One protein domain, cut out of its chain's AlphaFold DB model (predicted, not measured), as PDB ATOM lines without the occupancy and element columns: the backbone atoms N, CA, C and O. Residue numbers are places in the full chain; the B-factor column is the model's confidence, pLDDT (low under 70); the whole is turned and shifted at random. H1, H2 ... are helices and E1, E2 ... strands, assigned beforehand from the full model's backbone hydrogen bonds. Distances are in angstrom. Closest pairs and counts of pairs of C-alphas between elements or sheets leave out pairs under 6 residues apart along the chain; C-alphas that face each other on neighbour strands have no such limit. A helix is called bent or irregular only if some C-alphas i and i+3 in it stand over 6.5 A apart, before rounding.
ATOM      1  N   CYS A 188       9.578 -11.223  36.708       90.62
ATOM      2  CA  CYS A 188       8.436 -12.078  37.061       90.62
ATOM      3  C   CYS A 188       7.703 -11.562  38.302       90.62
ATOM      4  O   CYS A 188       8.232 -10.704  39.000       90.62
ATOM      5  N   VAL A 189       6.547 -12.137  38.648       92.38
ATOM      6  CA  VAL A 189       6.031 -12.106  40.030       92.38
ATOM      7  C   VAL A 189       6.526 -13.376  40.737       92.38
ATOM      8  O   VAL A 189       6.076 -14.464  40.373       92.38
ATOM      9  N   PRO A 190       7.460 -13.297  41.705       87.44
ATOM     10  CA  PRO A 190       7.990 -14.499  42.346       87.44
ATOM     11  C   PRO A 190       6.950 -15.219  43.224       87.44
ATOM     12  O   PRO A 190       6.051 -14.567  43.769       87.44
ATOM     13  N   PRO A 191       7.080 -16.541  43.445       83.56
ATOM     14  CA  PRO A 191       6.230 -17.277  44.379       83.56
ATOM     15  C   PRO A 191       6.178 -16.617  45.766       83.56
ATOM     16  O   PRO A 191       7.204 -16.256  46.338       83.56
ATOM     17  N   GLY A 192       4.970 -16.426  46.303       83.50
ATOM     18  CA  GLY A 192       4.745 -15.754  47.592       83.50
ATOM     19  C   GLY A 192       4.842 -14.219  47.568       83.50
ATOM     20  O   GLY A 192       4.546 -13.582  48.580       83.50
ATOM     21  N   LYS A 193       5.206 -13.600  46.437       86.50
ATOM     22  CA  LYS A 193       5.235 -12.137  46.258       86.50
ATOM     23  C   LYS A 193       3.968 -11.635  45.553       86.50
ATOM     24  O   LYS A 193       3.164 -12.414  45.048       86.50
ATOM     25  N   LYS A 194       3.762 -10.312  45.569       86.88
ATOM     26  CA  LYS A 194       2.561  -9.633  45.028       86.88
ATOM     27  C   LYS A 194       2.856  -8.571  43.962       86.88
ATOM     28  O   LYS A 194       1.928  -7.939  43.474       86.88
ATOM     29  N   GLN A 195       4.129  -8.351  43.641       91.06
ATOM     30  CA  GLN A 195       4.588  -7.361  42.667       91.06
ATOM     31  C   GLN A 195       5.624  -7.996  41.742       91.06
ATOM     32  O   GLN A 195       6.209  -9.026  42.087       91.06
ATOM     33  N   GLU A 196       5.850  -7.382  40.584       92.94
ATOM     34  CA  GLU A 196       6.928  -7.805  39.697       92.94
ATOM     35  C   GLU A 196       8.299  -7.435  40.271       92.94
ATOM     36  O   GLU A 196       8.513  -6.327  40.769       92.94
ATOM     37  N   CYS A 197       9.226  -8.377  40.161       94.06
ATOM     38  CA  CYS A 197      10.603  -8.287  40.605       94.06
ATOM     39  C   CYS A 197      11.546  -8.703  39.471       94.06
ATOM     40  O   CYS A 197      11.218  -9.560  38.647       94.06
ATOM     41  N   LEU A 198      12.743  -8.130  39.476       94.12
ATOM     42  CA  LEU A 198      13.891  -8.587  38.700       94.12
ATOM     43  C   LEU A 198      14.586  -9.729  39.448       94.12
ATOM     44  O   LEU A 198      14.575  -9.745  40.679       94.12
ATOM     45  N   VAL A 199      15.228 -10.648  38.726       93.25
ATOM     46  CA  VAL A 199      15.968 -11.779  39.312       93.25
ATOM     47  C   VAL A 199      17.457 -11.632  39.043       93.25
ATOM     48  O   VAL A 199      17.916 -11.823  37.917       93.25
ATOM     49  N   LEU A 200      18.226 -11.339  40.092       91.88
ATOM     50  CA  LEU A 200      19.662 -11.090  39.981       91.88
ATOM     51  C   LEU A 200      20.417 -12.321  39.452       91.88
ATOM     52  O   LEU A 200      21.317 -12.176  38.637       91.88
ATOM     53  N   ASN A 201      19.983 -13.538  39.795       91.56
ATOM     54  CA  ASN A 201      20.562 -14.802  39.312       91.56
ATOM     55  C   ASN A 201      20.411 -15.022  37.789       91.56
ATOM     56  O   ASN A 201      20.921 -16.011  37.265       91.56
ATOM     57  N   LYS A 202      19.691 -14.152  37.067       90.75
ATOM     58  CA  LYS A 202      19.661 -14.144  35.594       90.75
ATOM     59  C   LYS A 202      20.722 -13.233  34.973       90.75
ATOM     60  O   LYS A 202      20.987 -13.350  33.781       90.75
ATOM     61  N   VAL A 203      21.385 -12.399  35.773       89.19
ATOM     62  CA  VAL A 203      22.643 -11.754  35.394       89.19
ATOM     63  C   VAL A 203      23.756 -12.800  35.437       89.19
ATOM     64  O   VAL A 203      23.941 -13.476  36.448       89.19
ATOM     65  N   TRP A 204      24.531 -12.922  34.357       86.88
ATOM     66  CA  TRP A 204      25.569 -13.954  34.217       86.88
ATOM     67  C   TRP A 204      26.599 -13.965  35.361       86.88
ATOM     68  O   TRP A 204      26.935 -15.036  35.863       86.88
ATOM     69  N   ALA A 205      27.028 -12.789  35.824       87.19
ATOM     70  CA  ALA A 205      27.947 -12.623  36.954       87.19
ATOM     71  C   ALA A 205      27.387 -13.134  38.303       87.19
ATOM     72  O   ALA A 205      28.145 -13.448  39.214       87.19
ATOM     73  N   TRP A 206      26.061 -13.253  38.431       90.75
ATOM     74  CA  TRP A 206      25.363 -13.600  39.678       90.75
ATOM     75  C   TRP A 206      24.587 -14.925  39.597       90.75
ATOM     76  O   TRP A 206      23.940 -15.333  40.560       90.75
ATOM     77  N   ARG A 207      24.673 -15.646  38.471       89.62
ATOM     78  CA  ARG A 207      23.991 -16.938  38.244       89.62
ATOM     79  C   ARG A 207      24.371 -18.048  39.230       89.62
ATOM     80  O   ARG A 207      23.639 -19.022  39.350       89.62
ATOM     81  N   ALA A 208      25.510 -17.902  39.908       89.75
ATOM     82  CA  ALA A 208      26.028 -18.840  40.902       89.75
ATOM     83  C   ALA A 208      25.545 -18.555  42.343       89.75
ATOM     84  O   ALA A 208      25.913 -19.285  43.259       89.75
ATOM     85  N   LEU A 209      24.718 -17.521  42.560       89.50
ATOM     86  CA  LEU A 209      24.049 -17.291  43.844       89.50
ATOM     87  C   LEU A 209      23.186 -18.506  44.229       89.50
ATOM     88  O   LEU A 209      22.312 -18.924  43.467       89.50
ATOM     89  N   SER A 210      23.389 -19.028  45.441       83.69
ATOM     90  CA  SER A 210      22.758 -20.261  45.939       83.69
ATOM     91  C   SER A 210      21.252 -20.160  46.219       83.69
ATOM     92  O   SER A 210      20.598 -21.181  46.429       83.69
ATOM     93  N   SER A 211      20.677 -18.955  46.191       86.25
ATOM     94  CA  SER A 211      19.229 -18.729  46.256       86.25
ATOM     95  C   SER A 211      18.807 -17.577  45.328       86.25
ATOM     96  O   SER A 211      19.632 -16.696  45.064       86.25
ATOM     97  N   PRO A 212      17.564 -17.558  44.805       89.50
ATOM     98  CA  PRO A 212      17.068 -16.456  43.982       89.50
ATOM     99  C   PRO A 212      16.997 -15.131  44.751       89.50
ATOM    100  O   PRO A 212      16.227 -14.994  45.702       89.50
ATOM    101  N   VAL A 213      17.768 -14.136  44.313       93.00
ATOM    102  CA  VAL A 213      17.738 -12.773  44.857       93.00
ATOM    103  C   VAL A 213      16.921 -11.864  43.952       93.00
ATOM    104  O   VAL A 213      17.161 -11.771  42.746       93.00
ATOM    105  N   TYR A 214      15.961 -11.175  44.566       93.69
ATOM    106  CA  TYR A 214      14.984 -10.343  43.879       93.69
ATOM    107  C   TYR A 214      15.195  -8.853  44.170       93.69
ATOM    108  O   TYR A 214      15.403  -8.448  45.317       93.69
ATOM    109  N   LEU A 215      15.092  -8.033  43.125       94.75
ATOM    110  CA  LEU A 215      15.125  -6.566  43.173       94.75
ATOM    111  C   LEU A 215      13.797  -5.994  42.649       94.75
ATOM    112  O   LEU A 215      13.173  -6.630  41.795       94.75
ATOM    113  N   PRO A 216      13.344  -4.817  43.109       94.50
ATOM    114  CA  PRO A 216      12.204  -4.144  42.498       94.50
ATOM    115  C   PRO A 216      12.525  -3.706  41.065       94.50
ATOM    116  O   PRO A 216      13.669  -3.408  40.725       94.50
ATOM    117  N   VAL A 217      11.492  -3.626  40.223       93.94
ATOM    118  CA  VAL A 217      11.635  -3.163  38.831       93.94
ATOM    119  C   VAL A 217      11.950  -1.664  38.721       93.94
ATOM    120  O   VAL A 217      12.517  -1.246  37.719       93.94
ATOM    121  N   ASP A 218      11.626  -0.856  39.736       93.81
ATOM    122  CA  ASP A 218      12.004   0.563  39.818       93.81
ATOM    123  C   ASP A 218      13.153   0.765  40.821       93.81
ATOM    124  O   ASP A 218      12.952   0.832  42.037       93.81
ATOM    125  N   VAL A 219      14.373   0.883  40.292       94.19
ATOM    126  CA  VAL A 219      15.595   1.103  41.083       94.19
ATOM    127  C   VAL A 219      15.911   2.589  41.329       94.19
ATOM    128  O   VAL A 219      16.928   2.908  41.945       94.19
ATOM    129  N   ARG A 220      15.070   3.533  40.871       94.00
ATOM    130  CA  ARG A 220      15.381   4.980  40.901       94.00
ATOM    131  C   ARG A 220      15.609   5.538  42.300       94.00
ATOM    132  O   ARG A 220      16.443   6.422  42.463       94.00
ATOM    133  N   GLY A 221      14.903   5.012  43.302       94.06
ATOM    134  CA  GLY A 221      15.055   5.434  44.698       94.06
ATOM    135  C   GLY A 221      16.486   5.264  45.215       94.06
ATOM    136  O   GLY A 221      16.986   6.142  45.913       94.06
ATOM    137  N   TYR A 222      17.173   4.190  44.813       94.44
ATOM    138  CA  TYR A 222      18.590   3.993  45.123       94.44
ATOM    139  C   TYR A 222      19.470   5.070  44.482       94.44
ATOM    140  O   TYR A 222      20.289   5.687  45.159       94.44
ATOM    141  N   PHE A 223      19.290   5.330  43.185       93.12
ATOM    142  CA  PHE A 223      20.139   6.278  42.463       93.12
ATOM    143  C   PHE A 223      19.888   7.737  42.876       93.12
ATOM    144  O   PHE A 223      20.844   8.504  42.968       93.12
ATOM    145  N   ALA A 224      18.656   8.102  43.237       92.19
ATOM    146  CA  ALA A 224      18.351   9.397  43.842       92.19
ATOM    147  C   ALA A 224      19.038   9.584  45.214       92.19
ATOM    148  O   ALA A 224      19.636  10.635  45.457       92.19
ATOM    149  N   ASP A 225      19.017   8.561  46.079       91.25
ATOM    150  CA  ASP A 225      19.627   8.601  47.420       91.25
ATOM    151  C   ASP A 225      21.170   8.473  47.396       91.25
ATOM    152  O   ASP A 225      21.839   8.974  48.301       91.25
ATOM    153  N   ARG A 226      21.761   7.796  46.395       89.00
ATOM    154  CA  ARG A 226      23.218   7.534  46.304       89.00
ATOM    155  C   ARG A 226      23.990   8.427  45.332       89.00
ATOM    156  O   ARG A 226      25.188   8.613  45.519       89.00
ATOM    157  N   PHE A 227      23.335   8.975  44.311       89.19
ATOM    158  CA  PHE A 227      23.962   9.775  43.249       89.19
ATOM    159  C   PHE A 227      23.312  11.161  43.116       89.19
ATOM    160  O   PHE A 227      23.299  11.737  42.033       89.19
ATOM    161  N   THR A 228      22.781  11.730  44.202       82.69
ATOM    162  CA  THR A 228      21.900  12.919  44.203       82.69
ATOM    163  C   THR A 228      22.414  14.122  43.392       82.69
ATOM    164  O   THR A 228      21.620  14.830  42.787       82.69
ATOM    165  N   ALA A 229      23.732  14.346  43.328       81.31
ATOM    166  CA  ALA A 229      24.347  15.445  42.566       81.31
ATOM    167  C   ALA A 229      24.532  15.167  41.052       81.31
ATOM    168  O   ALA A 229      25.080  16.004  40.334       81.31
ATOM    169  N   LYS A 230      24.151  13.973  40.580       85.38
ATOM    170  CA  LYS A 230      24.336  13.462  39.207       85.38
ATOM    171  C   LYS A 230      23.132  12.685  38.660       85.38
ATOM    172  O   LYS A 230      23.095  12.392  37.471       85.38
ATOM    173  N   TYR A 231      22.178  12.326  39.513       88.56
ATOM    174  CA  TYR A 231      20.963  11.618  39.144       88.56
ATOM    175  C   TYR A 231      19.972  12.556  38.440       88.56
ATOM    176  O   TYR A 231      19.519  13.535  39.033       88.56
ATOM    177  N   ASP A 232      19.603  12.219  37.203       89.00
ATOM    178  CA  ASP A 232      18.557  12.901  36.438       89.00
ATOM    179  C   ASP A 232      17.356  11.952  36.216       89.00
ATOM    180  O   ASP A 232      17.494  10.940  35.514       89.00
ATOM    181  N   PRO A 233      16.165  12.247  36.780       87.62
ATOM    182  CA  PRO A 233      14.967  11.426  36.608       87.62
ATOM    183  C   PRO A 233      14.360  11.473  35.194       87.62
ATOM    184  O   PRO A 233      13.455  10.687  34.922       87.62
ATOM    185  N   ALA A 234      14.817  12.368  34.310       87.94
ATOM    186  CA  ALA A 234      14.430  12.398  32.897       87.94
ATOM    187  C   ALA A 234      15.301  11.479  32.017       87.94
ATOM    188  O   ALA A 234      14.844  11.035  30.964       87.94
ATOM    189  N   VAL A 235      16.533  11.174  32.446       87.31
ATOM    190  CA  VAL A 235      17.472  10.287  31.727       87.31
ATOM    191  C   VAL A 235      17.426   8.854  32.266       87.31
ATOM    192  O   VAL A 235      17.596   7.902  31.504       87.31
ATOM    193  N   PHE A 236      17.188   8.676  33.569       90.38
ATOM    194  CA  PHE A 236      17.169   7.356  34.200       90.38
ATOM    195  C   PHE A 236      15.836   6.608  33.951       90.38
ATOM    196  O   PHE A 236      14.768   7.177  34.199       90.38
ATOM    197  N   PRO A 237      15.849   5.328  33.522       87.81
ATOM    198  CA  PRO A 237      14.635   4.574  33.194       87.81
ATOM    199  C   PRO A 237      13.669   4.426  34.380       87.81
ATOM    200  O   PRO A 237      14.061   4.111  35.501       87.81
ATOM    201  N   THR A 238      12.371   4.598  34.116       87.19
ATOM    202  CA  THR A 238      11.299   4.506  35.129       87.19
ATOM    203  C   THR A 238      11.074   3.096  35.671       87.19
ATOM    204  O   THR A 238      10.607   2.946  36.797       87.19
ATOM    205  N   SER A 239      11.406   2.068  34.889       87.88
ATOM    206  CA  SER A 239      11.505   0.681  35.343       87.88
ATOM    207  C   SER A 239      12.462  -0.100  34.449       87.88
ATOM    208  O   SER A 239      12.385   0.038  33.223       87.88
ATOM    209  N   LEU A 240      13.277  -0.969  35.039       89.75
ATOM    210  CA  LEU A 240      14.095  -1.937  34.316       89.75
ATOM    211  C   LEU A 240      13.205  -3.064  33.765       89.75
ATOM    212  O   LEU A 240      12.254  -3.519  34.410       89.75
ATOM    213  N   ARG A 241      13.479  -3.497  32.538       86.06
ATOM    214  CA  ARG A 241      12.624  -4.388  31.742       86.06
ATOM    215  C   ARG A 241      12.893  -5.867  32.007       86.06
ATOM    216  O   ARG A 241      11.969  -6.669  31.928       86.06
ATOM    217  N   ASN A 242      14.138  -6.223  32.301       84.50
ATOM    218  CA  ASN A 242      14.623  -7.597  32.417       84.50
ATOM    219  C   ASN A 242      15.920  -7.634  33.265       84.50
ATOM    220  O   ASN A 242      16.264  -6.651  33.921       84.50
ATOM    221  N   ALA A 243      16.666  -8.745  33.231       82.44
ATOM    222  CA  ALA A 243      17.969  -8.836  33.897       82.44
ATOM    223  C   ALA A 243      19.168  -8.249  33.112       82.44
ATOM    224  O   ALA A 243      20.191  -7.987  33.737       82.44
ATOM    225  N   SER A 244      19.094  -8.007  31.794       82.62
ATOM    226  CA  SER A 244      20.185  -7.313  31.076       82.62
ATOM    227  C   SER A 244      20.267  -5.837  31.464       82.62
ATOM    228  O   SER A 244      21.366  -5.324  31.645       82.62
ATOM    229  N   ASP A 245      19.130  -5.193  31.732       86.38
ATOM    230  CA  ASP A 245      19.071  -3.815  32.229       86.38
ATOM    231  C   ASP A 245      19.836  -3.625  33.568       86.38
ATOM    232  O   ASP A 245      20.269  -2.517  33.877       86.38
ATOM    233  N   LEU A 246      20.043  -4.691  34.364       85.88
ATOM    234  CA  LEU A 246      20.892  -4.668  35.572       85.88
ATOM    235  C   LEU A 246      22.399  -4.673  35.253       85.88
ATOM    236  O   LEU A 246      23.192  -4.222  36.079       85.88
ATOM    237  N   VAL A 247      22.801  -5.176  34.082       84.50
ATOM    238  CA  VAL A 247      24.179  -5.088  33.566       84.50
ATOM    239  C   VAL A 247      24.440  -3.681  33.037       84.50
ATOM    240  O   VAL A 247      25.485  -3.104  33.324       84.50
ATOM    241  N   ASP A 248      23.462  -3.089  32.347       87.19
ATOM    242  CA  ASP A 248      23.560  -1.738  31.785       87.19
ATOM    243  C   ASP A 248      23.747  -0.637  32.848       87.19
ATOM    244  O   ASP A 248      24.322   0.404  32.533       87.19
ATOM    245  N   LEU A 249      23.390  -0.886  34.118       86.56
ATOM    246  CA  LEU A 249      23.739  -0.026  35.268       86.56
ATOM    247  C   LEU A 249      25.259   0.171  35.458       86.56
ATOM    248  O   LEU A 249      25.667   1.128  36.122       86.56
ATOM    249  N   PHE A 250      26.064  -0.741  34.905       85.50
ATOM    250  CA  PHE A 250      27.531  -0.729  34.871       85.50
ATOM    251  C   PHE A 250      28.090  -0.661  33.437       85.50
ATOM    252  O   PHE A 250      29.304  -0.696  33.249       85.50
ATOM    253  N   GLY A 251      27.219  -0.595  32.426       84.25
ATOM    254  CA  GLY A 251      27.581  -0.546  31.011       84.25
ATOM    255  C   GLY A 251      27.773   0.879  30.492       84.25
ATOM    256  O   GLY A 251      27.983   1.821  31.255       84.25
ATOM    257  N   ASN A 252      27.637   1.053  29.177       81.44
ATOM    258  CA  ASN A 252      27.820   2.342  28.493       81.44
ATOM    259  C   ASN A 252      26.512   3.146  28.317       81.44
ATOM    260  O   ASN A 252      26.467   4.093  27.531       81.44
ATOM    261  N   ALA A 253      25.430   2.773  29.008       84.06
ATOM    262  CA  ALA A 253      24.167   3.508  28.956       84.06
ATOM    263  C   ALA A 253      24.320   4.925  29.559       84.06
ATOM    264  O   ALA A 253      25.037   5.091  30.546       84.06
ATOM    265  N   PRO A 254      23.610   5.958  29.060       82.12
ATOM    266  CA  PRO A 254      23.730   7.328  29.582       82.12
ATOM    267  C   PRO A 254      23.246   7.478  31.039       82.12
ATOM    268  O   PRO A 254      23.575   8.456  31.703       82.12
ATOM    269  N   TRP A 255      22.492   6.499  31.544       85.19
ATOM    270  CA  TRP A 255      22.036   6.372  32.934       85.19
ATOM    271  C   TRP A 255      22.857   5.360  33.762       85.19
ATOM    272  O   TRP A 255      22.506   5.082  34.911       85.19
ATOM    273  N   SER A 256      23.959   4.831  33.218       89.25
ATOM    274  CA  SER A 256      24.912   3.949  33.907       89.25
ATOM    275  C   SER A 256      25.725   4.736  34.939       89.25
ATOM    276  O   SER A 256      26.864   5.158  34.713       89.25
ATOM    277  N   LEU A 257      25.105   5.030  36.082       89.06
ATOM    278  CA  LEU A 257      25.701   5.885  37.108       89.06
ATOM    279  C   LEU A 257      26.857   5.196  37.851       89.06
ATOM    280  O   LEU A 257      27.784   5.890  38.265       89.06
ATOM    281  N   PHE A 258      26.882   3.859  37.956       88.06
ATOM    282  CA  PHE A 258      28.036   3.164  38.538       88.06
ATOM    283  C   PHE A 258      29.286   3.275  37.654       88.06
ATOM    284  O   PHE A 258      30.368   3.505  38.186       88.06
ATOM    285  N   ALA A 259      29.157   3.181  36.324       84.81
ATOM    286  CA  ALA A 259      30.295   3.366  35.420       84.81
ATOM    287  C   ALA A 259      30.678   4.850  35.281       84.81
ATOM    288  O   ALA A 259      31.819   5.238  35.518       84.81
ATOM    289  N   THR A 260      29.711   5.709  34.940       85.12
ATOM    290  CA  THR A 260      29.986   7.119  34.602       85.12
ATOM    291  C   THR A 260      30.285   8.004  35.815       85.12
ATOM    292  O   THR A 260      30.967   9.016  35.670       85.12
ATOM    293  N   GLN A 261      29.793   7.653  37.011       86.75
ATOM    294  CA  GLN A 261      29.954   8.447  38.238       86.75
ATOM    295  C   GLN A 261      30.593   7.658  39.394       86.75
ATOM    296  O   GLN A 261      30.602   8.148  40.525       86.75
ATOM    297  N   GLY A 262      31.166   6.473  39.146       82.12
ATOM    298  CA  GLY A 262      31.716   5.611  40.200       82.12
ATOM    299  C   GLY A 262      32.780   6.286  41.075       82.12
ATOM    300  O   GLY A 262      32.777   6.116  42.294       82.12
ATOM    301  N   THR A 263      33.618   7.155  40.498       81.81
ATOM    302  CA  THR A 263      34.573   7.980  41.260       81.81
ATOM    303  C   THR A 263      33.867   8.975  42.185       81.81
ATOM    304  O   THR A 263      34.260   9.113  43.337       81.81
ATOM    305  N   ALA A 264      32.802   9.641  41.723       81.62
ATOM    306  CA  ALA A 264      32.047  10.599  42.535       81.62
ATOM    307  C   ALA A 264      31.278   9.903  43.673       81.62
ATOM    308  O   ALA A 264      31.255  10.405  44.796       81.62
ATOM    309  N   TYR A 265      30.722   8.719  43.404       84.56
ATOM    310  CA  TYR A 265      30.132   7.840  44.415       84.56
ATOM    311  C   TYR A 265      31.157   7.432  45.483       84.56
ATOM    312  O   TYR A 265      30.877   7.529  46.677       84.56
ATOM    313  N   MET A 266      32.371   7.039  45.082       84.75
ATOM    314  CA  MET A 266      33.430   6.681  46.030       84.75
ATOM    315  C   MET A 266      33.919   7.880  46.851       84.75
ATOM    316  O   MET A 266      34.085   7.733  48.059       84.75
ATOM    317  N   THR A 267      34.044   9.073  46.260       83.69
ATOM    318  CA  THR A 267      34.324  10.302  47.023       83.69
ATOM    319  C   THR A 267      33.211  10.609  48.033       83.69
ATOM    320  O   THR A 267      33.507  11.006  49.155       83.69
ATOM    321  N   ALA A 268      31.939  10.375  47.692       83.12
ATOM    322  CA  ALA A 268      30.817  10.580  48.613       83.12
ATOM    323  C   ALA A 268      30.761   9.550  49.763       83.12
ATOM    324  O   ALA A 268      30.359   9.898  50.872       83.12
ATOM    325  N   GLN A 269      31.169   8.299  49.519       83.00
ATOM    326  CA  GLN A 269      31.165   7.222  50.523       83.00
ATOM    327  C   GLN A 269      32.424   7.219  51.412       83.00
ATOM    328  O   GLN A 269      32.329   6.974  52.613       83.00
ATOM    329  N   ALA A 270      33.601   7.472  50.828       83.81
ATOM    330  CA  ALA A 270      34.910   7.305  51.466       83.81
ATOM    331  C   ALA A 270      35.703   8.614  51.648       83.81
ATOM    332  O   ALA A 270      36.802   8.582  52.192       83.81
ATOM    333  N   GLY A 271      35.190   9.755  51.179       82.56
ATOM    334  CA  GLY A 271      35.822  11.077  51.305       82.56
ATOM    335  C   GLY A 271      36.900  11.409  50.265       82.56
ATOM    336  O   GLY A 271      37.213  12.581  50.074       82.56
ATOM    337  N   CYS A 272      37.439  10.413  49.556       83.69
ATOM    338  CA  CYS A 272      38.576  10.563  48.643       83.69
ATOM    339  C   CYS A 272      38.372   9.828  47.309       83.69
ATOM    340  O   CYS A 272      37.528   8.937  47.197       83.69
ATOM    341  N   LYS A 273      39.182  10.174  46.294       79.25
ATOM    342  CA  LYS A 273      39.274   9.389  45.056       79.25
ATOM    343  C   LYS A 273      39.900   8.035  45.423       79.25
ATOM    344  O   LYS A 273      41.019   8.002  45.920       79.25
ATOM    345  N   ILE A 274      39.201   6.927  45.170       87.00
ATOM    346  CA  ILE A 274      39.714   5.566  45.419       87.00
ATOM    347  C   ILE A 274      39.969   4.864  44.069       87.00
ATOM    348  O   ILE A 274      39.126   4.086  43.610       87.00
ATOM    349  N   PRO A 275      41.072   5.176  43.360       85.88
ATOM    350  CA  PRO A 275      41.345   4.628  42.032       85.88
ATOM    351  C   PRO A 275      41.665   3.127  42.032       85.88
ATOM    352  O   PRO A 275      41.417   2.472  41.016       85.88
ATOM    353  N   ARG A 276      42.192   2.579  43.141       88.69
ATOM    354  CA  ARG A 276      42.639   1.179  43.256       88.69
ATOM    355  C   ARG A 276      41.638   0.264  43.957       88.69
ATOM    356  O   ARG A 276      42.011  -0.813  44.404       88.69
ATOM    357  N   GLN A 277      40.366   0.641  44.059       89.19
ATOM    358  CA  GLN A 277      39.376  -0.228  44.700       89.19
ATOM    359  C   GLN A 277      39.230  -1.599  44.000       89.19
ATOM    360  O   GLN A 277      39.098  -1.671  42.773       89.19
ATOM    361  N   ARG A 278      39.182  -2.681  44.794       93.19
ATOM    362  CA  ARG A 278      38.760  -4.019  44.338       93.19
ATOM    363  C   ARG A 278      37.249  -4.232  44.449       93.19
ATOM    364  O   ARG A 278      36.576  -3.572  45.243       93.19
ATOM    365  N   TYR A 279      36.736  -5.166  43.656       94.25
ATOM    366  CA  TYR A 279      35.372  -5.706  43.657       94.25
ATOM    367  C   TYR A 279      34.266  -4.640  43.761       94.25
ATOM    368  O   TYR A 279      33.382  -4.688  44.624       94.25
ATOM    369  N   TYR A 280      34.370  -3.602  42.925       91.75
ATOM    370  CA  TYR A 280      33.452  -2.463  42.970       91.75
ATOM    371  C   TYR A 280      32.043  -2.834  42.518       91.75
ATOM    372  O   TYR A 280      31.082  -2.423  43.164       91.75
ATOM    373  N   LEU A 281      31.914  -3.626  41.454       90.69
ATOM    374  CA  LEU A 281      30.621  -4.000  40.875       90.69
ATOM    375  C   LEU A 281      29.848  -4.902  41.853       90.69
ATOM    376  O   LEU A 281      28.656  -4.707  42.096       90.69
ATOM    377  N   THR A 282      30.572  -5.820  42.498       94.38
ATOM    378  CA  THR A 282      30.112  -6.692  43.582       94.38
ATOM    379  C   THR A 282      29.568  -5.875  44.752       94.38
ATOM    380  O   THR A 282      28.434  -6.084  45.184       94.38
ATOM    381  N   ALA A 283      30.345  -4.908  45.251       94.00
ATOM    382  CA  ALA A 283      29.946  -4.080  46.388       94.00
ATOM    383  C   ALA A 283      28.824  -3.080  46.052       94.00
ATOM    384  O   ALA A 283      27.972  -2.810  46.896       94.00
ATOM    385  N   ALA A 284      28.794  -2.554  44.826       92.62
ATOM    386  CA  ALA A 284      27.744  -1.671  44.327       92.62
ATOM    387  C   ALA A 284      26.388  -2.390  44.216       92.62
ATOM    388  O   ALA A 284      25.376  -1.888  44.701       92.62
ATOM    389  N   MET A 285      26.371  -3.605  43.656       93.81
ATOM    390  CA  MET A 285      25.175  -4.452  43.632       93.81
ATOM    391  C   MET A 285      24.757  -4.883  45.046       93.81
ATOM    392  O   MET A 285      23.570  -4.889  45.367       93.81
ATOM    393  N   ALA A 286      25.715  -5.189  45.926       95.56
ATOM    394  CA  ALA A 286      25.423  -5.514  47.319       95.56
ATOM    395  C   ALA A 286      24.782  -4.340  48.085       95.56
ATOM    396  O   ALA A 286      23.842  -4.571  48.844       95.56
ATOM    397  N   ASP A 287      25.221  -3.097  47.855       95.12
ATOM    398  CA  ASP A 287      24.593  -1.895  48.423       95.12
ATOM    399  C   ASP A 287      23.192  -1.640  47.835       95.12
ATOM    400  O   ASP A 287      22.272  -1.311  48.580       95.12
ATOM    401  N   LEU A 288      22.989  -1.868  46.530       95.50
ATOM    402  CA  LEU A 288      21.673  -1.791  45.876       95.50
ATOM    403  C   LEU A 288      20.669  -2.791  46.481       95.50
ATOM    404  O   LEU A 288      19.556  -2.409  46.853       95.50
ATOM    405  N   VAL A 289      21.067  -4.057  46.633       96.62
ATOM    406  CA  VAL A 289      20.237  -5.102  47.261       96.62
ATOM    407  C   VAL A 289      19.991  -4.793  48.743       96.62
ATOM    408  O   VAL A 289      18.862  -4.929  49.223       96.62
ATOM    409  N   LEU A 290      21.012  -4.334  49.477       96.75
ATOM    410  CA  LEU A 290      20.882  -3.996  50.895       96.75
ATOM    411  C   LEU A 290      19.977  -2.777  51.125       96.75
ATOM    412  O   LEU A 290      19.176  -2.791  52.057       96.75
ATOM    413  N   PHE A 291      20.050  -1.755  50.272       96.75
ATOM    414  CA  PHE A 291      19.189  -0.574  50.328       96.75
ATOM    415  C   PHE A 291      17.709  -0.952  50.228       96.75
ATOM    416  O   PHE A 291      16.917  -0.577  51.094       96.75
ATOM    417  N   TYR A 292      17.328  -1.747  49.224       97.00
ATOM    418  CA  TYR A 292      15.932  -2.162  49.060       97.00
ATOM    419  C   TYR A 292      15.472  -3.132  50.154       97.00
ATOM    420  O   TYR A 292      14.340  -3.017  50.630       97.00
ATOM    421  N   LYS A 293      16.367  -3.994  50.657       96.56
ATOM    422  CA  LYS A 293      16.116  -4.806  51.857       96.56
ATOM    423  C   LYS A 293      15.846  -3.941  53.099       96.56
ATOM    424  O   LYS A 293      14.879  -4.191  53.811       96.56
ATOM    425  N   GLN A 294      16.644  -2.897  53.337       96.25
ATOM    426  CA  GLN A 294      16.479  -1.965  54.466       96.25
ATOM    427  C   GLN A 294      15.227  -1.084  54.350       96.25
ATOM    428  O   GLN A 294      14.602  -0.777  55.362       96.25
ATOM    429  N   LYS A 295      14.823  -0.707  53.130       95.81
ATOM    430  CA  LYS A 295      13.560   0.011  52.868       95.81
ATOM    431  C   LYS A 295      12.324  -0.895  53.017       95.81
ATOM    432  O   LYS A 295      11.207  -0.388  52.972       95.81
ATOM    433  N   GLY A 296      12.510  -2.207  53.204       93.88
ATOM    434  CA  GLY A 296      11.432  -3.186  53.349       93.88
ATOM    435  C   GLY A 296      10.704  -3.505  52.041       93.88
ATOM    436  O   GLY A 296       9.522  -3.844  52.080       93.88
ATOM    437  N   ASP A 297      11.373  -3.374  50.890       95.31
ATOM    438  CA  ASP A 297      10.749  -3.653  49.594       95.31
ATOM    439  C   ASP A 297      10.310  -5.132  49.487       95.31
ATOM    440  O   ASP A 297      11.103  -6.028  49.805       95.31
ATOM    441  N   PRO A 298       9.081  -5.425  49.013       93.50
ATOM    442  CA  PRO A 298       8.576  -6.791  48.920       93.50
ATOM    443  C   PRO A 298       9.448  -7.760  48.114       93.50
ATOM    444  O   PRO A 298       9.426  -8.951  48.426       93.50
ATOM    445  N   CYS A 299      10.212  -7.306  47.116       94.00
ATOM    446  CA  CYS A 299      11.166  -8.152  46.397       94.00
ATOM    447  C   CYS A 299      12.389  -8.462  47.273       94.00
ATOM    448  O   CYS A 299      12.709  -9.630  47.489       94.00
ATOM    449  N   SER A 300      13.052  -7.431  47.805       95.00
ATOM    450  CA  SER A 300      14.387  -7.562  48.413       95.00
ATOM    451  C   SER A 300      14.415  -7.844  49.919       95.00
ATOM    452  O   SER A 300      15.488  -8.130  50.448       95.00
ATOM    453  N   VAL A 301      13.279  -7.800  50.625       92.38
ATOM    454  CA  VAL A 301      13.204  -8.009  52.088       92.38
ATOM    455  C   VAL A 301      13.883  -9.304  52.574       92.38
ATOM    456  O   VAL A 301      14.555  -9.288  53.605       92.38
ATOM    457  N   ASP A 302      13.808 -10.393  51.806       90.94
ATOM    458  CA  ASP A 302      14.397 -11.694  52.170       90.94
ATOM    459  C   ASP A 302      15.810 -11.914  51.590       90.94
ATOM    460  O   ASP A 302      16.436 -12.937  51.858       90.94
ATOM    461  N   ALA A 303      16.337 -10.975  50.795       92.69
ATOM    462  CA  ALA A 303      17.524 -11.196  49.965       92.69
ATOM    463  C   ALA A 303      18.781 -11.581  50.767       92.69
ATOM    464  O   ALA A 303      19.087 -10.969  51.796       92.69
ATOM    465  N   GLN A 304      19.546 -12.547  50.255       91.75
ATOM    466  CA  GLN A 304      20.866 -12.933  50.757       91.75
ATOM    467  C   GLN A 304      21.820 -13.164  49.581       91.75
ATOM    468  O   GLN A 304      21.499 -13.939  48.685       91.75
ATOM    469  N   LEU A 305      22.985 -12.509  49.586       92.94
ATOM    470  CA  LEU A 305      24.004 -12.686  48.540       92.94
ATOM    471  C   LEU A 305      25.121 -13.664  48.933       92.94
ATOM    472  O   LEU A 305      25.816 -14.134  48.041       92.94
ATOM    473  N   ASN A 306      25.301 -13.967  50.230       94.06
ATOM    474  CA  ASN A 306      26.335 -14.882  50.747       94.06
ATOM    475  C   ASN A 306      27.713 -14.681  50.076       94.06
ATOM    476  O   ASN A 306      28.278 -15.591  49.472       94.06
ATOM    477  N   LEU A 307      28.238 -13.456  50.143       96.69
ATOM    478  CA  LEU A 307      29.491 -13.051  49.508       96.69
ATOM    479  C   LEU A 307      30.688 -13.342  50.416       96.69
ATOM    480  O   LEU A 307      30.662 -13.013  51.604       96.69
ATOM    481  N   CYS A 308      31.747 -13.929  49.857       97.62
ATOM    482  CA  CYS A 308      32.891 -14.413  50.632       97.62
ATOM    483  C   CYS A 308      33.586 -13.316  51.454       97.62
ATOM    484  O   CYS A 308      33.802 -12.205  50.967       97.62
ATOM    485  N   ALA A 309      33.998 -13.656  52.677       97.44
ATOM    486  CA  ALA A 309      34.774 -12.809  53.584       97.44
ATOM    487  C   ALA A 309      35.943 -12.109  52.879       97.44
ATOM    488  O   ALA A 309      35.993 -10.880  52.851       97.44
ATOM    489  N   ASP A 310      36.785 -12.886  52.201       96.94
ATOM    490  CA  ASP A 310      37.974 -12.418  51.486       96.94
ATOM    491  C   ASP A 310      37.655 -11.346  50.434       96.94
ATOM    492  O   ASP A 310      38.456 -10.454  50.203       96.94
ATOM    493  N   THR A 311      36.460 -11.370  49.829       96.75
ATOM    494  CA  THR A 311      36.018 -10.346  48.860       96.75
ATOM    495  C   THR A 311      35.760  -8.997  49.531       96.75
ATOM    496  O   THR A 311      36.109  -7.946  48.990       96.75
ATOM    497  N   TRP A 312      35.166  -9.011  50.724       97.31
ATOM    498  CA  TRP A 312      34.961  -7.803  51.521       97.31
ATOM    499  C   TRP A 312      36.269  -7.289  52.115       97.31
ATOM    500  O   TRP A 312      36.471  -6.076  52.180       97.31
ATOM    501  N   ASP A 313      37.160  -8.199  52.497       97.00
ATOM    502  CA  ASP A 313      38.411  -7.871  53.169       97.00
ATOM    503  C   ASP A 313      39.474  -7.358  52.173       97.00
ATOM    504  O   ASP A 313      40.084  -6.324  52.444       97.00
ATOM    505  N   ASP A 314      39.600  -7.954  50.977       95.38
ATOM    506  CA  ASP A 314      40.368  -7.414  49.833       95.38
ATOM    507  C   ASP A 314      39.914  -5.992  49.483       95.38
ATOM    508  O   ASP A 314      40.721  -5.070  49.315       95.38
ATOM    509  N   ARG A 315      38.593  -5.798  49.360       95.25
ATOM    510  CA  ARG A 315      38.026  -4.494  49.019       95.25
ATOM    511  C   ARG A 315      38.320  -3.481  50.124       95.25
ATOM    512  O   ARG A 315      38.805  -2.388  49.822       95.25
ATOM    513  N   ALA A 316      38.100  -3.845  51.386       95.75
ATOM    514  CA  ALA A 316      38.414  -3.003  52.534       95.75
ATOM    515  C   ALA A 316      39.910  -2.639  52.593       95.75
ATOM    516  O   ALA A 316      40.230  -1.477  52.836       95.75
ATOM    517  N   ALA A 317      40.813  -3.585  52.311       95.06
ATOM    518  CA  ALA A 317      42.254  -3.348  52.242       95.06
ATOM    519  C   ALA A 317      42.633  -2.391  51.098       95.06
ATOM    520  O   ALA A 317      43.396  -1.450  51.318       95.06
ATOM    521  N   SER A 318      42.051  -2.565  49.905       93.62
ATOM    522  CA  SER A 318      42.307  -1.685  48.754       93.62
ATOM    523  C   SER A 318      41.890  -0.229  49.016       93.62
ATOM    524  O   SER A 318      42.658   0.695  48.757       93.62
ATOM    525  N   ILE A 319      40.719  -0.021  49.632       93.38
ATOM    526  CA  ILE A 319      40.226   1.303  50.036       93.38
ATOM    527  C   ILE A 319      41.098   1.886  51.153       93.38
ATOM    528  O   ILE A 319      41.485   3.050  51.085       93.38
ATOM    529  N   GLN A 320      41.454   1.083  52.161       92.50
ATOM    530  CA  GLN A 320      42.316   1.519  53.258       92.50
ATOM    531  C   GLN A 320      43.696   1.976  52.761       92.50
ATOM    532  O   GLN A 320      44.216   2.968  53.272       92.50
ATOM    533  N   GLY A 321      44.248   1.291  51.755       90.31
ATOM    534  CA  GLY A 321      45.517   1.632  51.115       90.31
ATOM    535  C   GLY A 321      45.482   2.924  50.292       90.31
ATOM    536  O   GLY A 321      46.514   3.585  50.172       90.31
ATOM    537  N   ASP A 322      44.326   3.300  49.733       90.06
ATOM    538  CA  ASP A 322      44.131   4.589  49.050       90.06
ATOM    539  C   ASP A 322      43.908   5.736  50.044       90.06
ATOM    540  O   ASP A 322      44.462   6.815  49.856       90.06
ATOM    541  N   LEU A 323      43.186   5.498  51.144       89.81
ATOM    542  CA  LEU A 323      43.018   6.480  52.227       89.81
ATOM    543  C   LEU A 323      44.356   6.848  52.894       89.81
ATOM    544  O   LEU A 323      44.576   8.009  53.233       89.81
ATOM    545  N   SER A 324      45.267   5.881  53.042       86.75
ATOM    546  CA  SER A 324      46.627   6.108  53.558       86.75
ATOM    547  C   SER A 324      47.600   6.731  52.546       86.75
ATOM    548  O   SER A 324      48.762   6.938  52.882       86.75
ATOM    549  N   ASN A 325      47.175   6.984  51.305       85.38
ATOM    550  CA  ASN A 325      48.036   7.501  50.245       85.38
ATOM    551  C   ASN A 325      47.640   8.944  49.892       85.38
ATOM    552  O   ASN A 325      46.566   9.190  49.347       85.38
ATOM    553  N   THR A 326      48.533   9.898  50.156       80.75
ATOM    554  CA  THR A 326      48.297  11.332  49.923       80.75
ATOM    555  C   THR A 326      48.123  11.712  48.449       80.75
ATOM    556  O   THR A 326      47.514  12.738  48.172       80.75
ATOM    557  N   THR A 327      48.580  10.898  47.491       80.06
ATOM    558  CA  THR A 327      48.349  11.126  46.053       80.06
ATOM    559  C   THR A 327      46.911  10.799  45.642       80.06
ATOM    560  O   THR A 327      46.343  11.478  44.794       80.06
ATOM    561  N   TYR A 328      46.287   9.778  46.237       78.62
ATOM    562  CA  TYR A 328      44.900   9.401  45.914       78.62
ATOM    563  C   TYR A 328      43.886  10.081  46.846       78.62
ATOM    564  O   TYR A 328      42.790  10.465  46.431       78.62
ATOM    565  N   CYS A 329      44.287  10.292  48.099       83.25
ATOM    566  CA  CYS A 329      43.530  10.971  49.137       83.25
ATOM    567  C   CYS A 329      44.289  12.221  49.628       83.25
ATOM    568  O   CYS A 329      44.792  12.230  50.752       83.25
ATOM    569  N   PRO A 330      44.397  13.292  48.812       75.00
ATOM    570  CA  PRO A 330      45.113  14.512  49.198       75.00
ATOM    571  C   PRO A 330      44.419  15.267  50.338       75.00
ATOM    572  O   PRO A 330      45.073  15.928  51.142       75.00
ATOM    573  N   ASN A 331      43.094  15.136  50.463       72.75
ATOM    574  CA  ASN A 331      42.329  15.773  51.531       72.75
ATOM    575  C   ASN A 331      42.341  14.921  52.814       72.75
ATOM    576  O   ASN A 331      41.336  14.328  53.200       72.75
ATOM    577  N   GLN A 332      43.496  14.880  53.480       78.38
ATOM    578  CA  GLN A 332      43.745  14.173  54.748       78.38
ATOM    579  C   GLN A 332      43.044  14.826  55.967       78.38
ATOM    580  O   GLN A 332      43.568  14.807  57.082       78.38
ATOM    581  N   SER A 333      41.868  15.440  55.788       83.69
ATOM    582  CA  SER A 333      41.117  16.001  56.917       83.69
ATOM    583  C   SER A 333      40.612  14.878  57.840       83.69
ATOM    584  O   SER A 333      40.239  13.802  57.354       83.69
ATOM    585  N   PRO A 334      40.523  15.110  59.165       84.88
ATOM    586  CA  PRO A 334      39.986  14.116  60.093       84.88
ATOM    587  C   PRO A 334      38.567  13.647  59.743       84.88
ATOM    588  O   PRO A 334      38.223  12.501  60.022       84.88
ATOM    589  N   GLU A 335      37.749  14.492  59.106       83.94
ATOM    590  CA  GLU A 335      36.386  14.135  58.695       83.94
ATOM    591  C   GLU A 335      36.374  13.166  57.504       83.94
ATOM    592  O   GLU A 335      35.633  12.181  57.532       83.94
ATOM    593  N   PHE A 336      37.225  13.377  56.493       82.75
ATOM    594  CA  PHE A 336      37.324  12.461  55.349       82.75
ATOM    595  C   PHE A 336      37.975  11.135  55.741       82.75
ATOM    596  O   PHE A 336      37.476  10.077  55.361       82.75
ATOM    597  N   LEU A 337      39.013  11.165  56.583       83.56
ATOM    598  CA  LEU A 337      39.620   9.948  57.125       83.56
ATOM    599  C   LEU A 337      38.639   9.166  58.016       83.56
ATOM    600  O   LEU A 337      38.581   7.939  57.923       83.56
ATOM    601  N   ALA A 338      37.806   9.842  58.815       87.56
ATOM    602  CA  ALA A 338      36.744   9.195  59.587       87.56
ATOM    603  C   ALA A 338      35.627   8.617  58.696       87.56
ATOM    604  O   ALA A 338      35.130   7.524  58.980       87.56
ATOM    605  N   ALA A 339      35.248   9.298  57.609       87.44
ATOM    606  CA  ALA A 339      34.297   8.780  56.624       87.44
ATOM    607  C   ALA A 339      34.843   7.523  55.924       87.44
ATOM    608  O   ALA A 339      34.177   6.486  55.910       87.44
ATOM    609  N   GLY A 340      36.088   7.576  55.444       89.75
ATOM    610  CA  GLY A 340      36.795   6.442  54.853       89.75
ATOM    611  C   GLY A 340      36.924   5.254  55.810       89.75
ATOM    612  O   GLY A 340      36.545   4.139  55.455       89.75
ATOM    613  N   ALA A 341      37.360   5.481  57.053       90.62
ATOM    614  CA  ALA A 341      37.462   4.437  58.076       90.62
ATOM    615  C   ALA A 341      36.094   3.824  58.436       90.62
ATOM    616  O   ALA A 341      35.975   2.607  58.600       90.62
ATOM    617  N   LYS A 342      35.032   4.640  58.498       92.69
ATOM    618  CA  LYS A 342      33.653   4.163  58.675       92.69
ATOM    619  C   LYS A 342      33.211   3.292  57.496       92.69
ATOM    620  O   LYS A 342      32.629   2.235  57.724       92.69
ATOM    621  N   TYR A 343      33.507   3.692  56.259       92.12
ATOM    622  CA  TYR A 343      33.184   2.907  55.066       92.12
ATOM    623  C   TYR A 343      33.950   1.570  55.052       92.12
ATOM    624  O   TYR A 343      33.324   0.516  54.923       92.12
ATOM    625  N   VAL A 344      35.262   1.584  55.334       95.06
ATOM    626  CA  VAL A 344      36.094   0.384  55.581       95.06
ATOM    627  C   VAL A 344      35.445  -0.539  56.620       95.06
ATOM    628  O   VAL A 344      35.342  -1.747  56.391       95.06
ATOM    629  N   GLN A 345      34.932   0.008  57.725       95.06
ATOM    630  CA  GLN A 345      34.242  -0.788  58.739       95.06
ATOM    631  C   GLN A 345      32.911  -1.376  58.240       95.06
ATOM    632  O   GLN A 345      32.622  -2.526  58.565       95.06
ATOM    633  N   THR A 346      32.119  -0.661  57.426       93.25
ATOM    634  CA  THR A 346      30.849  -1.204  56.889       93.25
ATOM    635  C   THR A 346      31.031  -2.433  55.997       93.25
ATOM    636  O   THR A 346      30.141  -3.277  55.965       93.25
ATOM    637  N   MET A 347      32.183  -2.584  55.335       93.81
ATOM    638  CA  MET A 347      32.513  -3.797  54.574       93.81
ATOM    639  C   MET A 347      32.879  -4.967  55.498       93.81
ATOM    640  O   MET A 347      32.373  -6.073  55.318       93.81
ATOM    641  N   LYS A 348      33.662  -4.714  56.555       93.44
ATOM    642  CA  LYS A 348      34.036  -5.731  57.560       93.44
ATOM    643  C   LYS A 348      32.837  -6.315  58.316       93.44
ATOM    644  O   LYS A 348      32.890  -7.467  58.735       93.44
ATOM    645  N   VAL A 349      31.758  -5.541  58.485       94.88
ATOM    646  CA  VAL A 349      30.505  -5.981  59.140       94.88
ATOM    647  C   VAL A 349      29.322  -6.107  58.170       94.88
ATOM    648  O   VAL A 349      28.168  -6.050  58.595       94.88
ATOM    649  N   HIS A 350      29.580  -6.244  56.865       96.19
ATOM    650  CA  HIS A 350      28.514  -6.240  55.865       96.19
ATOM    651  C   HIS A 350      27.552  -7.432  56.060       96.19
ATOM    652  O   HIS A 350      28.018  -8.564  56.171       96.19
ATOM    653  N   PRO A 351      26.216  -7.247  56.044       95.50
ATOM    654  CA  PRO A 351      25.254  -8.318  56.349       95.50
ATOM    655  C   PRO A 351      25.184  -9.439  55.297       95.50
ATOM    656  O   PRO A 351      24.508 -10.441  55.514       95.50
ATOM    657  N   PHE A 352      25.872  -9.276  54.164       96.12
ATOM    658  CA  PHE A 352      26.074 -10.322  53.157       96.12
ATOM    659  C   PHE A 352      27.493 -10.920  53.176       96.12
ATOM    660  O   PHE A 352      27.831 -11.655  52.255       96.12
ATOM    661  N   ARG A 353      28.339 -10.597  54.167       96.56
ATOM    662  CA  ARG A 353      29.668 -11.205  54.355       96.56
ATOM    663  C   ARG A 353      29.501 -12.588  54.992       96.56
ATOM    664  O   ARG A 353      28.970 -12.692  56.093       96.56
ATOM    665  N   SER A 354      29.959 -13.630  54.307       95.75
ATOM    666  CA  SER A 354      29.876 -15.035  54.727       95.75
ATOM    667  C   SER A 354      31.263 -15.692  54.720       95.75
ATOM    668  O   SER A 354      32.129 -15.340  53.918       95.75
ATOM    669  N   THR A 355      31.473 -16.645  55.628       95.56
ATOM    670  CA  THR A 355      32.648 -17.538  55.686       95.56
ATOM    671  C   THR A 355      32.299 -18.976  55.283       95.56
ATOM    672  O   THR A 355      33.074 -19.894  55.540       95.56
ATOM    673  N   ASP A 356      31.119 -19.194  54.701       92.88
ATOM    674  CA  ASP A 356      30.651 -20.510  54.269       92.88
ATOM    675  C   ASP A 356      31.391 -20.940  52.997       92.88
ATOM    676  O   ASP A 356      31.603 -20.135  52.093       92.88
ATOM    677  N   SER A 357      31.723 -22.224  52.857       89.00
ATOM    678  CA  SER A 357      32.417 -22.749  51.665       89.00
ATOM    679  C   SER A 357      31.596 -22.681  50.365       89.00
ATOM    680  O   SER A 357      32.125 -22.952  49.290       89.00
ATOM    681  N   SER A 358      30.315 -22.317  50.456       90.44
ATOM    682  CA  SER A 358      29.399 -22.059  49.340       90.44
ATOM    683  C   SER A 358      29.207 -20.565  49.035       90.44
ATOM    684  O   SER A 358      28.308 -20.211  48.267       90.44
ATOM    685  N   CYS A 359      30.017 -19.685  49.633       94.62
ATOM    686  CA  CYS A 359      29.985 -18.253  49.356       94.62
ATOM    687  C   CYS A 359      30.376 -17.936  47.902       94.62
ATOM    688  O   CYS A 359      31.185 -18.631  47.283       94.62
ATOM    689  N   LEU A 360      29.826 -16.851  47.353       95.44
ATOM    690  CA  LEU A 360      30.204 -16.350  46.033       95.44
ATOM    691  C   LEU A 360      31.307 -15.289  46.172       95.44
ATOM    692  O   LEU A 360      31.163 -14.326  46.927       95.44
ATOM    693  N   SER A 361      32.427 -15.458  45.467       95.38
ATOM    694  CA  SER A 361      33.556 -14.520  45.531       95.38
ATOM    695  C   SER A 361      33.444 -13.413  44.479       95.38
ATOM    696  O   SER A 361      32.984 -13.639  43.360       95.38
ATOM    697  N   GLY A 362      33.929 -12.213  44.805       94.44
ATOM    698  CA  GLY A 362      33.980 -11.086  43.868       94.44
ATOM    699  C   GLY A 362      34.847 -11.370  42.642       94.44
ATOM    700  O   GLY A 362      34.557 -10.870  41.560       94.44
ATOM    701  N   LEU A 363      35.856 -12.241  42.768       92.06
ATOM    702  CA  LEU A 363      36.637 -12.711  41.623       92.06
ATOM    703  C   LEU A 363      35.804 -13.590  40.677       92.06
ATOM    704  O   LEU A 363      35.978 -13.489  39.471       92.06
ATOM    705  N   ALA A 364      34.879 -14.411  41.190       92.44
ATOM    706  CA  ALA A 364      33.963 -15.188  40.352       92.44
ATOM    707  C   ALA A 364      32.876 -14.317  39.692       92.44
ATOM    708  O   ALA A 364      32.449 -14.621  38.580       92.44
ATOM    709  N   ILE A 365      32.459 -13.229  40.351       92.12
ATOM    710  CA  ILE A 365      31.479 -12.256  39.833       92.12
ATOM    711  C   ILE A 365      32.106 -11.365  38.749       92.12
ATOM    712  O   ILE A 365      31.515 -11.159  37.693       92.12
ATOM    713  N   GLU A 366      33.310 -10.838  38.990       91.19
ATOM    714  CA  GLU A 366      33.958  -9.828  38.138       91.19
ATOM    715  C   GLU A 366      35.014 -10.411  37.180       91.19
ATOM    716  O   GLU A 366      35.746  -9.653  36.540       91.19
ATOM    717  N   LYS A 367      35.098 -11.746  37.037       84.88
ATOM    718  CA  LYS A 367      36.072 -12.406  36.146       84.88
ATOM    719  C   LYS A 367      35.985 -11.888  34.710       84.88
ATOM    720  O   LYS A 367      36.991 -11.470  34.138       84.88
ATOM    721  N   ASP A 368      34.779 -11.886  34.149       78.19
ATOM    722  CA  ASP A 368      34.545 -11.609  32.725       78.19
ATOM    723  C   ASP A 368      34.723 -10.119  32.352       78.19
ATOM    724  O   ASP A 368      34.616  -9.751  31.187       78.19
ATOM    725  N   VAL A 369      35.051  -9.263  33.330       79.31
ATOM    726  CA  VAL A 369      35.422  -7.850  33.131       79.31
ATOM    727  C   VAL A 369      36.883  -7.712  32.656       79.31
ATOM    728  O   VAL A 369      37.278  -6.666  32.152       79.31
ATOM    729  N   GLY A 370      37.719  -8.752  32.798       79.75
ATOM    730  CA  GLY A 370      39.121  -8.720  32.346       79.75
ATOM    731  C   GLY A 370      40.033  -7.795  33.168       79.75
ATOM    732  O   GLY A 370      41.102  -7.391  32.713       79.75
ATOM    733  N   HIS A 371      39.611  -7.431  34.380       86.62
ATOM    734  CA  HIS A 371      40.356  -6.555  35.295       86.62
ATOM    735  C   HIS A 371      40.770  -7.262  36.598       86.62
ATOM    736  O   HIS A 371      41.231  -6.623  37.538       86.62
ATOM    737  N   CYS A 372      40.592  -8.587  36.695       89.31
ATOM    738  CA  CYS A 372      40.882  -9.387  37.897       89.31
ATOM    739  C   CYS A 372      40.252  -8.825  39.190       89.31
ATOM    740  O   CYS A 372      40.850  -8.881  40.268       89.31
ATOM    741  N   GLY A 373      39.055  -8.239  39.081       90.81
ATOM    742  CA  GLY A 373      38.365  -7.581  40.190       90.81
ATOM    743  C   GLY A 373      38.981  -6.254  40.648       90.81
ATOM    744  O   GLY A 373      38.680  -5.822  41.755       90.81
ATOM    745  N   TRP A 374      39.844  -5.604  39.863       91.62
ATOM    746  CA  TRP A 374      40.171  -4.182  40.026       91.62
ATOM    747  C   TRP A 374      39.162  -3.328  39.245       91.62
ATOM    748  O   TRP A 374      38.723  -3.710  38.166       91.62
ATOM    749  N   TYR A 375      38.784  -2.159  39.768       86.69
ATOM    750  CA  TYR A 375      37.756  -1.324  39.125       86.69
ATOM    751  C   TYR A 375      38.217  -0.601  37.849       86.69
ATOM    752  O   TYR A 375      37.403  -0.327  36.973       86.69
ATOM    753  N   SER A 376      39.499  -0.240  37.752       87.38
ATOM    754  CA  SER A 376      40.013   0.630  36.688       87.38
ATOM    755  C   SER A 376      41.144  -0.028  35.898       87.38
ATOM    756  O   SER A 376      41.916  -0.817  36.447       87.38
TER     757      SER A 376
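What this domain is: This is residues 188 to 376 of the 608 residues of an uncharacterized protein of Allomyces macrogynus (strain ATCC 38327) (UniProt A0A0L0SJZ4). Helix H4 runs through the middle of a rounded body, with the small two-stranded hairpin E1 and E2 and helix H1 beside its later part and the helical hairpin of H5 and H6 beyond its first end. H3 reaches from near H4 to H6, H7 packs on the start of H4, and long loops make up much of the rest. The printed part has 189 residues, with two antiparallel strands, sheet order E1 - E2, followed along the chain by seven helices, H1 to H7. The class is mostly helix, though under half of the residues, 84 of 189, are in named elements. It is compact, with a radius of gyration of the C-alphas of 16.3 A and spans of 50 by 44 by 32 A.

Where its parts are: E1 is residues 197 to 199, beginning at C-alpha 197 (10.603, -8.287, 40.605), and E2 is residues 214 to 216. H4, residues 280 to 294, is 20.5 A long and starts at C-alpha 280 (33.452, -2.463, 42.970). H1 is residues 220 to 226 and H2 residues 245 to 248. H3, residues 257 to 270, is 17.1 A long and irregular, with C-alphas 260 and 263 8.1 A apart. H5, residues 309 to 323, measures 21.0 A, and H6, residues 334 to 348, 20.9 A. H7, residues 362 to 369, is irregular, with C-alphas 365 and 368 7.8 A apart; it ends at C-alpha 369 (35.422, -7.850, 33.131).

How they stand to each other: E1 and E2 form an antiparallel hairpin at 140 degrees; N 198 and O 215, 2.8 A, and N 215 and O 198, 3.0 A, are within hydrogen-bond range. The closest C-alphas of E2 and H4 are those of Leu 215 and Val 289, 6.7 A. H1 and H4 only just touch, with 3 pairs of C-alphas within 8 A, the closest Tyr 222 and Leu 288 at 6.6 A. With residues 281 to 282 alone, H4 touches H7 at a steep tilt of 56 degrees, closest at the C-alphas of Thr 282 and Gly 362, 5.9 A. H5 and H6, a helical hairpin, touch at a shallow tilt of 12 degrees, opposite ways, closest at the C-alphas of Ala 316 and Val 344, 5.1 A. H3 touches H6 with residues 269 to 270 alone, at a steep tilt of 67 degrees; the C-alphas of Ala 270 and Gly 340 are 4.0 A apart. H2 touches no helix. Every O i to N i+4 pair is within hydrogen-bond range in H1, H4, H5 and H6, against 8 of 10 in H3 and 2 of 4 in H7; H2 is too short for such a pair.

The domain as a whole: The C-alphas farthest apart, those of Gly 192 and Thr 326, are 51.3 A apart. The printed part has no cut. The links E1 to E2, H1 to H2, H4 to H5 and H6 to H7 are long. Mean pLDDT of the printed part is 89.6, and no printed residue is under 70.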